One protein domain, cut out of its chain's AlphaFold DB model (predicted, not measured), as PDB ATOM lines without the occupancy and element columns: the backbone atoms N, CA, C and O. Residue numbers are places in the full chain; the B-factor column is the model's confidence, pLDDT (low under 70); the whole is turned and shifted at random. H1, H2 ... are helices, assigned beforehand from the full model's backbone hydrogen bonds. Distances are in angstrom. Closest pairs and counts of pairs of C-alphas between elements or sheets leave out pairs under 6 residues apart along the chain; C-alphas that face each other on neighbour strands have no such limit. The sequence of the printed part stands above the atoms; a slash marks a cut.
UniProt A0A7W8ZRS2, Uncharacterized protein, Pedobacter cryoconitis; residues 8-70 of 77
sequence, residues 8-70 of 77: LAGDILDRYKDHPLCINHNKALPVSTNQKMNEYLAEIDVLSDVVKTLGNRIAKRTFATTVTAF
ATOM      1  N   LEU A   8     122.830  -6.423   6.342       91.00
ATOM      2  CA  LEU A   8     121.892  -5.310   6.506       91.00
ATOM      3  C   LEU A   8     121.949  -4.666   7.904       91.00
ATOM      4  O   LEU A   8     121.768  -3.460   8.039       91.00
ATOM      5  N   ALA A   9     122.179  -5.454   8.959       91.38
ATOM      6  CA  ALA A   9     122.341  -4.910  10.305       91.38
ATOM      7  C   ALA A   9     123.665  -4.139  10.439       91.38
ATOM      8  O   ALA A   9     123.697  -3.125  11.135       91.38
ATOM      9  N   GLY A  10     124.722  -4.582   9.748       93.69
ATOM     10  CA  GLY A  10     125.994  -3.862   9.636       93.69
ATOM     11  C   GLY A  10     125.824  -2.493   8.978       93.69
ATOM     12  O   GLY A  10     126.198  -1.488   9.574       93.69
ATOM     13  N   ASP A  11     125.139  -2.435   7.834       95.75
ATOM     14  CA  ASP A  11     124.885  -1.176   7.115       95.75
ATOM     15  C   ASP A  11     124.117  -0.152   7.973       95.75
ATOM     16  O   ASP A  11     124.348   1.059   7.902       95.75
ATOM     17  N   ILE A  12     123.185  -0.630   8.808       94.56
ATOM     18  CA  ILE A  12     122.450   0.223   9.750       94.56
ATOM     19  C   ILE A  12     123.396   0.765  10.823       94.56
ATOM     20  O   ILE A  12     123.334   1.953  11.129       94.56
ATOM     21  N   LEU A  13     124.273  -0.065  11.391       94.62
ATOM     22  CA  LEU A  13     125.244   0.388  12.390       94.62
ATOM     23  C   LEU A  13     126.198   1.437  11.811       94.62
ATOM     24  O   LEU A  13     126.395   2.481  12.431       94.62
ATOM     25  N   ASP A  14     126.709   1.210  10.602       95.31
ATOM     26  CA  ASP A  14     127.614   2.142   9.926       95.31
ATOM     27  C   ASP A  14     126.969   3.510   9.690       95.31
ATOM     28  O   ASP A  14     127.621   4.541   9.861       95.31
ATOM     29  N   ARG A  15     125.666   3.547   9.386       95.62
ATOM     30  CA  ARG A  15     124.908   4.802   9.255       95.62
ATOM     31  C   ARG A  15     124.883   5.622  10.546       95.62
ATOM     32  O   ARG A  15     124.838   6.848  10.483       95.62
ATOM     33  N   TYR A  16     124.876   4.968  11.706       95.31
ATOM     34  CA  TYR A  16     124.763   5.625  13.011       95.31
ATOM     35  C   TYR A  16     126.090   5.725  13.772       95.31
ATOM     36  O   TYR A  16     126.089   6.226  14.899       95.31
ATOM     37  N   LYS A  17     127.213   5.306  13.170       94.62
ATOM     38  CA  LYS A  17     128.532   5.282  13.823       94.62
ATOM     39  C   LYS A  17     128.964   6.655  14.356       94.62
ATOM     40  O   LYS A  17     129.493   6.743  15.459       94.62
ATOM     41  N   ASP A  18     128.652   7.718  13.612       95.50
ATOM     42  CA  ASP A  18     129.032   9.099  13.935       95.50
ATOM     43  C   ASP A  18     127.886   9.887  14.599       95.50
ATOM     44  O   ASP A  18     127.934  11.111  14.729       95.50
ATOM     45  N   HIS A  19     126.808   9.210  15.006       95.69
ATOM     46  CA  HIS A  19     125.642   9.882  15.567       95.69
ATOM     47  C   HIS A  19     125.971  10.459  16.963       95.69
ATOM     48  O   HIS A  19     126.376   9.699  17.847       95.69
ATOM     49  N   PRO A  20     125.715  11.756  17.242       94.94
ATOM     50  CA  PRO A  20     126.113  12.398  18.502       94.94
ATOM     51  C   PRO A  20     125.609  11.679  19.760       94.94
ATOM     52  O   PRO A  20     126.357  11.496  20.714       94.94
ATOM     53  N   LEU A  21     124.356  11.202  19.755       93.25
ATOM     54  CA  LEU A  21     123.818  10.403  20.869       93.25
ATOM     55  C   LEU A  21     124.559   9.070  21.063       93.25
ATOM     56  O   LEU A  21     124.710   8.623  22.195       93.25
ATOM     57  N   CYS A  22     125.000   8.423  19.983       94.69
ATOM     58  CA  CYS A  22     125.716   7.151  20.053       94.69
ATOM     59  C   CYS A  22     127.100   7.354  20.671       94.69
ATOM     60  O   CYS A  22     127.451   6.653  21.617       94.69
ATOM     61  N   ILE A  23     127.826   8.372  20.200       95.12
ATOM     62  CA  ILE A  23     129.157   8.741  20.695       95.12
ATOM     63  C   ILE A  23     129.084   9.150  22.170       95.12
ATOM     64  O   ILE A  23     129.777   8.580  23.010       95.12
ATOM     65  N   ASN A  24     128.193  10.088  22.508       95.25
ATOM     66  CA  ASN A  24     128.110  10.653  23.858       95.25
ATOM     67  C   ASN A  24     127.677   9.630  24.916       95.25
ATOM     68  O   ASN A  24     128.039   9.761  26.084       95.25
ATOM     69  N   HIS A  25     126.891   8.622  24.529       93.06
ATOM     70  CA  HIS A  25     126.377   7.601  25.445       93.06
ATOM     71  C   HIS A  25     127.033   6.226  25.271       93.06
ATOM     72  O   HIS A  25     126.578   5.271  25.902       93.06
ATOM     73  N   ASN A  26     128.069   6.114  24.433       92.75
ATOM     74  CA  ASN A  26     128.741   4.859  24.091       92.75
ATOM     75  C   ASN A  26     127.753   3.738  23.693       92.75
ATOM     76  O   ASN A  26     127.767   2.633  24.239       92.75
ATOM     77  N   LYS A  27     126.832   4.051  22.773       92.19
ATOM     78  CA  LYS A  27     125.804   3.130  22.263       92.19
ATOM     79  C   LYS A  27     125.994   2.877  20.773       92.19
ATOM     80  O   LYS A  27     126.361   3.779  20.037       92.19
ATOM     81  N   ALA A  28     125.650   1.673  20.322       91.12
ATOM     82  CA  ALA A  28     125.729   1.296  18.908       91.12
ATOM     83  C   ALA A  28     124.614   1.915  18.040       91.12
ATOM     84  O   ALA A  28     124.777   2.082  16.838       91.12
ATOM     85  N   LEU A  29     123.467   2.235  18.646       93.00
ATOM     86  CA  LEU A  29     122.301   2.804  17.974       93.00
ATOM     87  C   LEU A  29     121.643   3.866  18.866       93.00
ATOM     88  O   LEU A  29     121.676   3.732  20.098       93.00
ATOM     89  N   PRO A  30     120.971   4.873  18.279       90.94
ATOM     90  CA  PRO A  30     120.253   5.907  19.019       90.94
ATOM     91  C   PRO A  30     118.894   5.376  19.504       90.94
ATOM     92  O   PRO A  30     117.827   5.851  19.118       90.94
ATOM     93  N   VAL A  31     118.924   4.340  20.342       83.62
ATOM     94  CA  VAL A  31     117.718   3.702  20.874       83.62
ATOM     95  C   VAL A  31     117.186   4.507  22.055       83.62
ATOM     96  O   VAL A  31     117.919   4.782  23.008       83.62
ATOM     97  N   SER A  32     115.901   4.855  21.999       82.19
ATOM     98  CA  SER A  32     115.206   5.628  23.029       82.19
ATOM     99  C   SER A  32     114.777   4.753  24.216       82.19
ATOM    100  O   SER A  32     115.494   4.672  25.209       82.19
ATOM    101  N   THR A  33     113.628   4.077  24.131       86.94
ATOM    102  CA  THR A  33     113.108   3.166  25.167       86.94
ATOM    103  C   THR A  33     112.404   1.967  24.531       86.94
ATOM    104  O   THR A  33     111.970   2.021  23.381       86.94
ATOM    105  N   ASN A  34     112.240   0.880  25.293       85.81
ATOM    106  CA  ASN A  34     111.486  -0.295  24.835       85.81
ATOM    107  C   ASN A  34     110.028   0.042  24.491       85.81
ATOM    108  O   ASN A  34     109.465  -0.550  23.575       85.81
ATOM    109  N   GLN A  35     109.428   1.000  25.203       89.00
ATOM    110  CA  GLN A  35     108.079   1.477  24.908       89.00
ATOM    111  C   GLN A  35     108.028   2.152  23.535       89.00
ATOM    112  O   GLN A  35     107.245   1.737  22.688       89.00
ATOM    113  N   LYS A  36     108.928   3.109  23.281       89.56
ATOM    114  CA  LYS A  36     108.987   3.820  21.998       89.56
ATOM    115  C   LYS A  36     109.275   2.876  20.831       89.56
ATOM    116  O   LYS A  36     108.761   3.045  19.736       89.56
ATOM    117  N   MET A  37     110.057   1.826  21.075       89.12
ATOM    118  CA  MET A  37     110.293   0.779  20.083       89.12
ATOM    119  C   MET A  37     109.025   0.007  19.712       89.12
ATOM    120  O   MET A  37     108.841  -0.322  18.546       89.12
ATOM    121  N   ASN A  38     108.149  -0.278  20.678       88.31
ATOM    122  CA  ASN A  38     106.860  -0.902  20.386       88.31
ATOM    123  C   ASN A  38     105.924   0.055  19.636       88.31
ATOM    124  O   ASN A  38     105.196  -0.403  18.766       88.31
ATOM    125  N   GLU A  39     105.977   1.359  19.920       90.38
ATOM    126  CA  GLU A  39     105.242   2.376  19.155       90.38
ATOM    127  C   GLU A  39     105.700   2.396  17.687       90.38
ATOM    128  O   GLU A  39     104.862   2.313  16.794       90.38
ATOM    129  N   TYR A  40     107.015   2.371  17.424       90.06
ATOM    130  CA  TYR A  40     107.534   2.258  16.053       90.06
ATOM    131  C   TYR A  40     107.106   0.959  15.360       90.06
ATOM    132  O   TYR A  40     106.824   0.961  14.166       90.06
ATOM    133  N   LEU A  41     107.041  -0.164  16.082       89.38
ATOM    134  CA  LEU A  41     106.549  -1.421  15.510       89.38
ATOM    135  C   LEU A  41     105.058  -1.352  15.171       89.38
ATOM    136  O   LEU A  41     104.668  -1.879  14.136       89.38
ATOM    137  N   ALA A  42     104.248  -0.690  15.999       88.12
ATOM    138  CA  ALA A  42     102.835  -0.463  15.709       88.12
ATOM    139  C   ALA A  42     102.643   0.463  14.497       88.12
ATOM    140  O   ALA A  42     101.755   0.235  13.686       88.12
ATOM    141  N   GLU A  43     103.500   1.471  14.326       90.69
ATOM    142  CA  GLU A  43     103.491   2.315  13.127       90.69
ATOM    143  C   GLU A  43     103.847   1.507  11.870       90.69
ATOM    144  O   GLU A  43     103.145   1.582  10.865       90.69
ATOM    145  N   ILE A  44     104.883   0.664  11.940       89.81
ATOM    146  CA  ILE A  44     105.247  -0.238  10.837       89.81
ATOM    147  C   ILE A  44     104.104  -1.209  10.522       89.81
ATOM    148  O   ILE A  44     103.854  -1.472   9.351       89.81
ATOM    149  N   ASP A  45     103.403  -1.733  11.529       88.12
ATOM    150  CA  ASP A  45     102.247  -2.624  11.353       88.12
ATOM    151  C   ASP A  45     101.159  -1.960  10.503       88.12
ATOM    152  O   ASP A  45     100.746  -2.506   9.482       88.12
ATOM    153  N   VAL A  46     100.799  -0.722  10.857       87.69
ATOM    154  CA  VAL A  46      99.829   0.095  10.111       87.69
ATOM    155  C   VAL A  46     100.290   0.355   8.674       87.69
ATOM    156  O   VAL A  46      99.469   0.367   7.762       87.69
ATOM    157  N   LEU A  47     101.592   0.550   8.454       90.75
ATOM    158  CA  LEU A  47     102.153   0.823   7.127       90.75
ATOM    159  C   LEU A  47     102.357  -0.430   6.262       90.75
ATOM    160  O   LEU A  47     102.573  -0.295   5.059       90.75
ATOM    161  N   SER A  48     102.357  -1.631   6.847       83.00
ATOM    162  CA  SER A  48     102.796  -2.858   6.164       83.00
ATOM    163  C   SER A  48     101.670  -3.809   5.747       83.00
ATOM    164  O   SER A  48     101.969  -4.909   5.286       83.00
ATOM    165  N   ASP A  49     100.397  -3.412   5.864       82.19
ATOM    166  CA  ASP A  49      99.215  -4.266   5.604       82.19
ATOM    167  C   ASP A  49      99.289  -5.641   6.312       82.19
ATOM    168  O   ASP A  49      98.664  -6.632   5.914       82.19
ATOM    169  N   VAL A  50     100.065  -5.730   7.396       80.06
ATOM    170  CA  VAL A  50     100.219  -6.951   8.179       80.06
ATOM    171  C   VAL A  50      99.004  -7.093   9.095       80.06
ATOM    172  O   VAL A  50      98.681  -6.233   9.897       80.06
ATOM    173  N   VAL A  51      98.315  -8.236   9.014       75.69
ATOM    174  CA  VAL A  51      97.081  -8.502   9.789       75.69
ATOM    175  C   VAL A  51      97.346  -8.692  11.297       75.69
ATOM    176  O   VAL A  51      96.421  -8.816  12.097       75.69
ATOM    177  N   LYS A  52      98.612  -8.772  11.721       78.62
ATOM    178  CA  LYS A  52      99.006  -9.095  13.099       78.62
ATOM    179  C   LYS A  52      99.787  -7.952  13.724       78.62
ATOM    180  O   LYS A  52     100.909  -7.717  13.301       78.62
ATOM    181  N   THR A  53      99.297  -7.457  14.861       83.56
ATOM    182  CA  THR A  53      99.990  -6.454  15.676       83.56
ATOM    183  C   THR A  53     101.462  -6.789  15.882       83.56
ATOM    184  O   THR A  53     101.807  -7.761  16.568       83.56
ATOM    185  N   LEU A  54     102.336  -5.978  15.292       84.75
ATOM    186  CA  LEU A  54     103.774  -6.125  15.457       84.75
ATOM    187  C   LEU A  54     104.196  -5.679  16.858       84.75
ATOM    188  O   LEU A  54     103.783  -4.659  17.397       84.75
ATOM    189  N   GLY A  55     105.079  -6.469  17.455       86.75
ATOM    190  CA  GLY A  55     105.687  -6.177  18.745       86.75
ATOM    191  C   GLY A  55     106.983  -6.955  18.897       86.75
ATOM    192  O   GLY A  55     107.238  -7.909  18.155       86.75
ATOM    193  N   ASN A  56     107.811  -6.586  19.876       87.12
ATOM    194  CA  ASN A  56     109.168  -7.125  20.009       87.12
ATOM    195  C   ASN A  56     109.223  -8.670  20.032       87.12
ATOM    196  O   ASN A  56     110.065  -9.285  19.377       87.12
ATOM    197  N   ARG A  57     108.287  -9.317  20.744       88.31
ATOM    198  CA  ARG A  57     108.203 -10.787  20.837       88.31
ATOM    199  C   ARG A  57     107.893 -11.442  19.490       88.31
ATOM    200  O   ARG A  57     108.459 -12.491  19.189       88.31
ATOM    201  N   ILE A  58     106.989 -10.852  18.711       89.50
ATOM    202  CA  ILE A  58     106.602 -11.369  17.395       89.50
ATOM    203  C   ILE A  58     107.754 -11.149  16.420       89.50
ATOM    204  O   ILE A  58     108.190 -12.115  15.807       89.50
ATOM    205  N   ALA A  59     108.332  -9.946  16.380       88.62
ATOM    206  CA  ALA A  59     109.478  -9.626  15.533       88.62
ATOM    207  C   ALA A  59     110.650 -10.601  15.746       88.62
ATOM    208  O   ALA A  59     111.165 -11.164  14.786       88.62
ATOM    209  N   LYS A  60     111.018 -10.886  17.005       90.25
ATOM    210  CA  LYS A  60     112.078 -11.854  17.341       90.25
ATOM    211  C   LYS A  60     111.763 -13.278  16.890       90.25
ATOM    212  O   LYS A  60     112.639 -13.961  16.371       90.25
ATOM    213  N   ARG A  61     110.528 -13.741  17.110       90.88
ATOM    214  CA  ARG A  61     110.103 -15.088  16.696       90.88
ATOM    215  C   ARG A  61     110.103 -15.215  15.185       90.88
ATOM    216  O   ARG A  61     110.680 -16.162  14.674       90.88
ATOM    217  N   THR A  62     109.511 -14.248  14.490       89.56
ATOM    218  CA  THR A  62     109.513 -14.198  13.031       89.56
ATOM    219  C   THR A  62     110.940 -14.181  12.511       89.56
ATOM    220  O   THR A  62     111.261 -15.008  11.675       89.56
ATOM    221  N   PHE A  63     111.823 -13.346  13.065       89.69
ATOM    222  CA  PHE A  63     113.238 -13.328  12.700       89.69
ATOM    223  C   PHE A  63     113.905 -14.698  12.861       89.69
ATOM    224  O   PHE A  63     114.516 -15.188  11.919       89.69
ATOM    225  N   ALA A  64     113.756 -15.342  14.022       89.62
ATOM    226  CA  ALA A  64     114.339 -16.658  14.274       89.62
ATOM    227  C   ALA A  64     113.802 -17.719  13.301       89.62
ATOM    228  O   ALA A  64     114.580 -18.494  12.749       89.62
ATOM    229  N   THR A  65     112.489 -17.727  13.046       90.62
ATOM    230  CA  THR A  65     111.879 -18.619  12.056       90.62
ATOM    231  C   THR A  65     112.388 -18.310  10.654       90.62
ATOM    232  O   THR A  65     112.712 -19.242   9.934       90.62
ATOM    233  N   THR A  66     112.528 -17.039  10.271       89.12
ATOM    234  CA  THR A  66     113.086 -16.625   8.978       89.12
ATOM    235  C   THR A  66     114.529 -17.099   8.838       89.12
ATOM    236  O   THR A  66     114.842 -17.750   7.855       89.12
ATOM    237  N   VAL A  67     115.395 -16.870   9.827       85.44
ATOM    238  CA  VAL A  67     116.792 -17.346   9.815       85.44
ATOM    239  C   VAL A  67     116.884 -18.876   9.802       85.44
ATOM    240  O   VAL A  67     117.832 -19.431   9.264       85.44
ATOM    241  N   THR A  68     115.906 -19.577  10.381       86.69
ATOM    242  CA  THR A  68     115.857 -21.048  10.360       86.69
ATOM    243  C   THR A  68     115.318 -21.587   9.027       86.69
ATOM    244  O   THR A  68     115.806 -22.595   8.521       86.69
ATOM    245  N   ALA A  69     114.290 -20.943   8.468       82.06
ATOM    246  CA  ALA A  69     113.577 -21.374   7.266       82.06
ATOM    247  C   ALA A  69     114.328 -20.999   5.986       82.06
ATOM    248  O   ALA A  69     114.485 -21.823   5.085       82.06
ATOM    249  N   PHE A  70     114.833 -19.769   5.914       69.31
ATOM    250  CA  PHE A  70     115.830 -19.404   4.927       69.31
ATOM    251  C   PHE A  70     117.138 -19.998   5.414       69.31
ATOM    252  O   PHE A  70     117.652 -19.585   6.445       69.31
TER     253      PHE A  70
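AT A GLANCE: This is residues 8 to 70 of the 77 residues of an uncharacterized protein of Pedobacter cryoconitis (UniProt A0A7W8ZRS2). Two pairs of helices stand apart with an open space between them, joined by the link of residues 26 to 33: short H1 and H2 make a corner, and H4 begins by the stretch 37 to 41 of H3 and sticks out with residues 60 to 69. The 63 printed residues hold four named helices, H1 to H4 in order, and no named strand: all helix. The whole is loose, radius of gyration of the C-alphas 14.1 A, spanning 38 by 27 by 18 A.

IN THESE COORDINATES: H1, residues 8 to 16, begins at C-alpha 8 (121.892, -5.310, 6.506) and measures 13.0 A. H2 is residues 20 to 25, 8.4 A. H3 is residues 34 to 47, 20.0 A. H4, residues 56 to 69, 19.6 A, ends at C-alpha 69 (113.577, -21.374, 7.266).

HOW THE PARTS SIT: H1 and H2 are close but not clearly touching, about perpendicular at 85 degrees; their closest C-alphas, of Tyr 16 and Cys 22, are 7.3 A apart. H2 and H3 are apart. H3 and H4 only just touch, with 3 pairs of C-alphas within 8 A, the closest those of Asn 38 and Asn 56 at 6.6 A, at a steep tilt of 65 degrees, the same way. In the four helices every O i to N i+4 pair is within hydrogen-bond range.

THE WHOLE: The farthest C-alphas, of Asn 24 and Val 51, are 39.1 A apart. The printed part has no cut and no long link; residue 70 alone is under pLDDT 70.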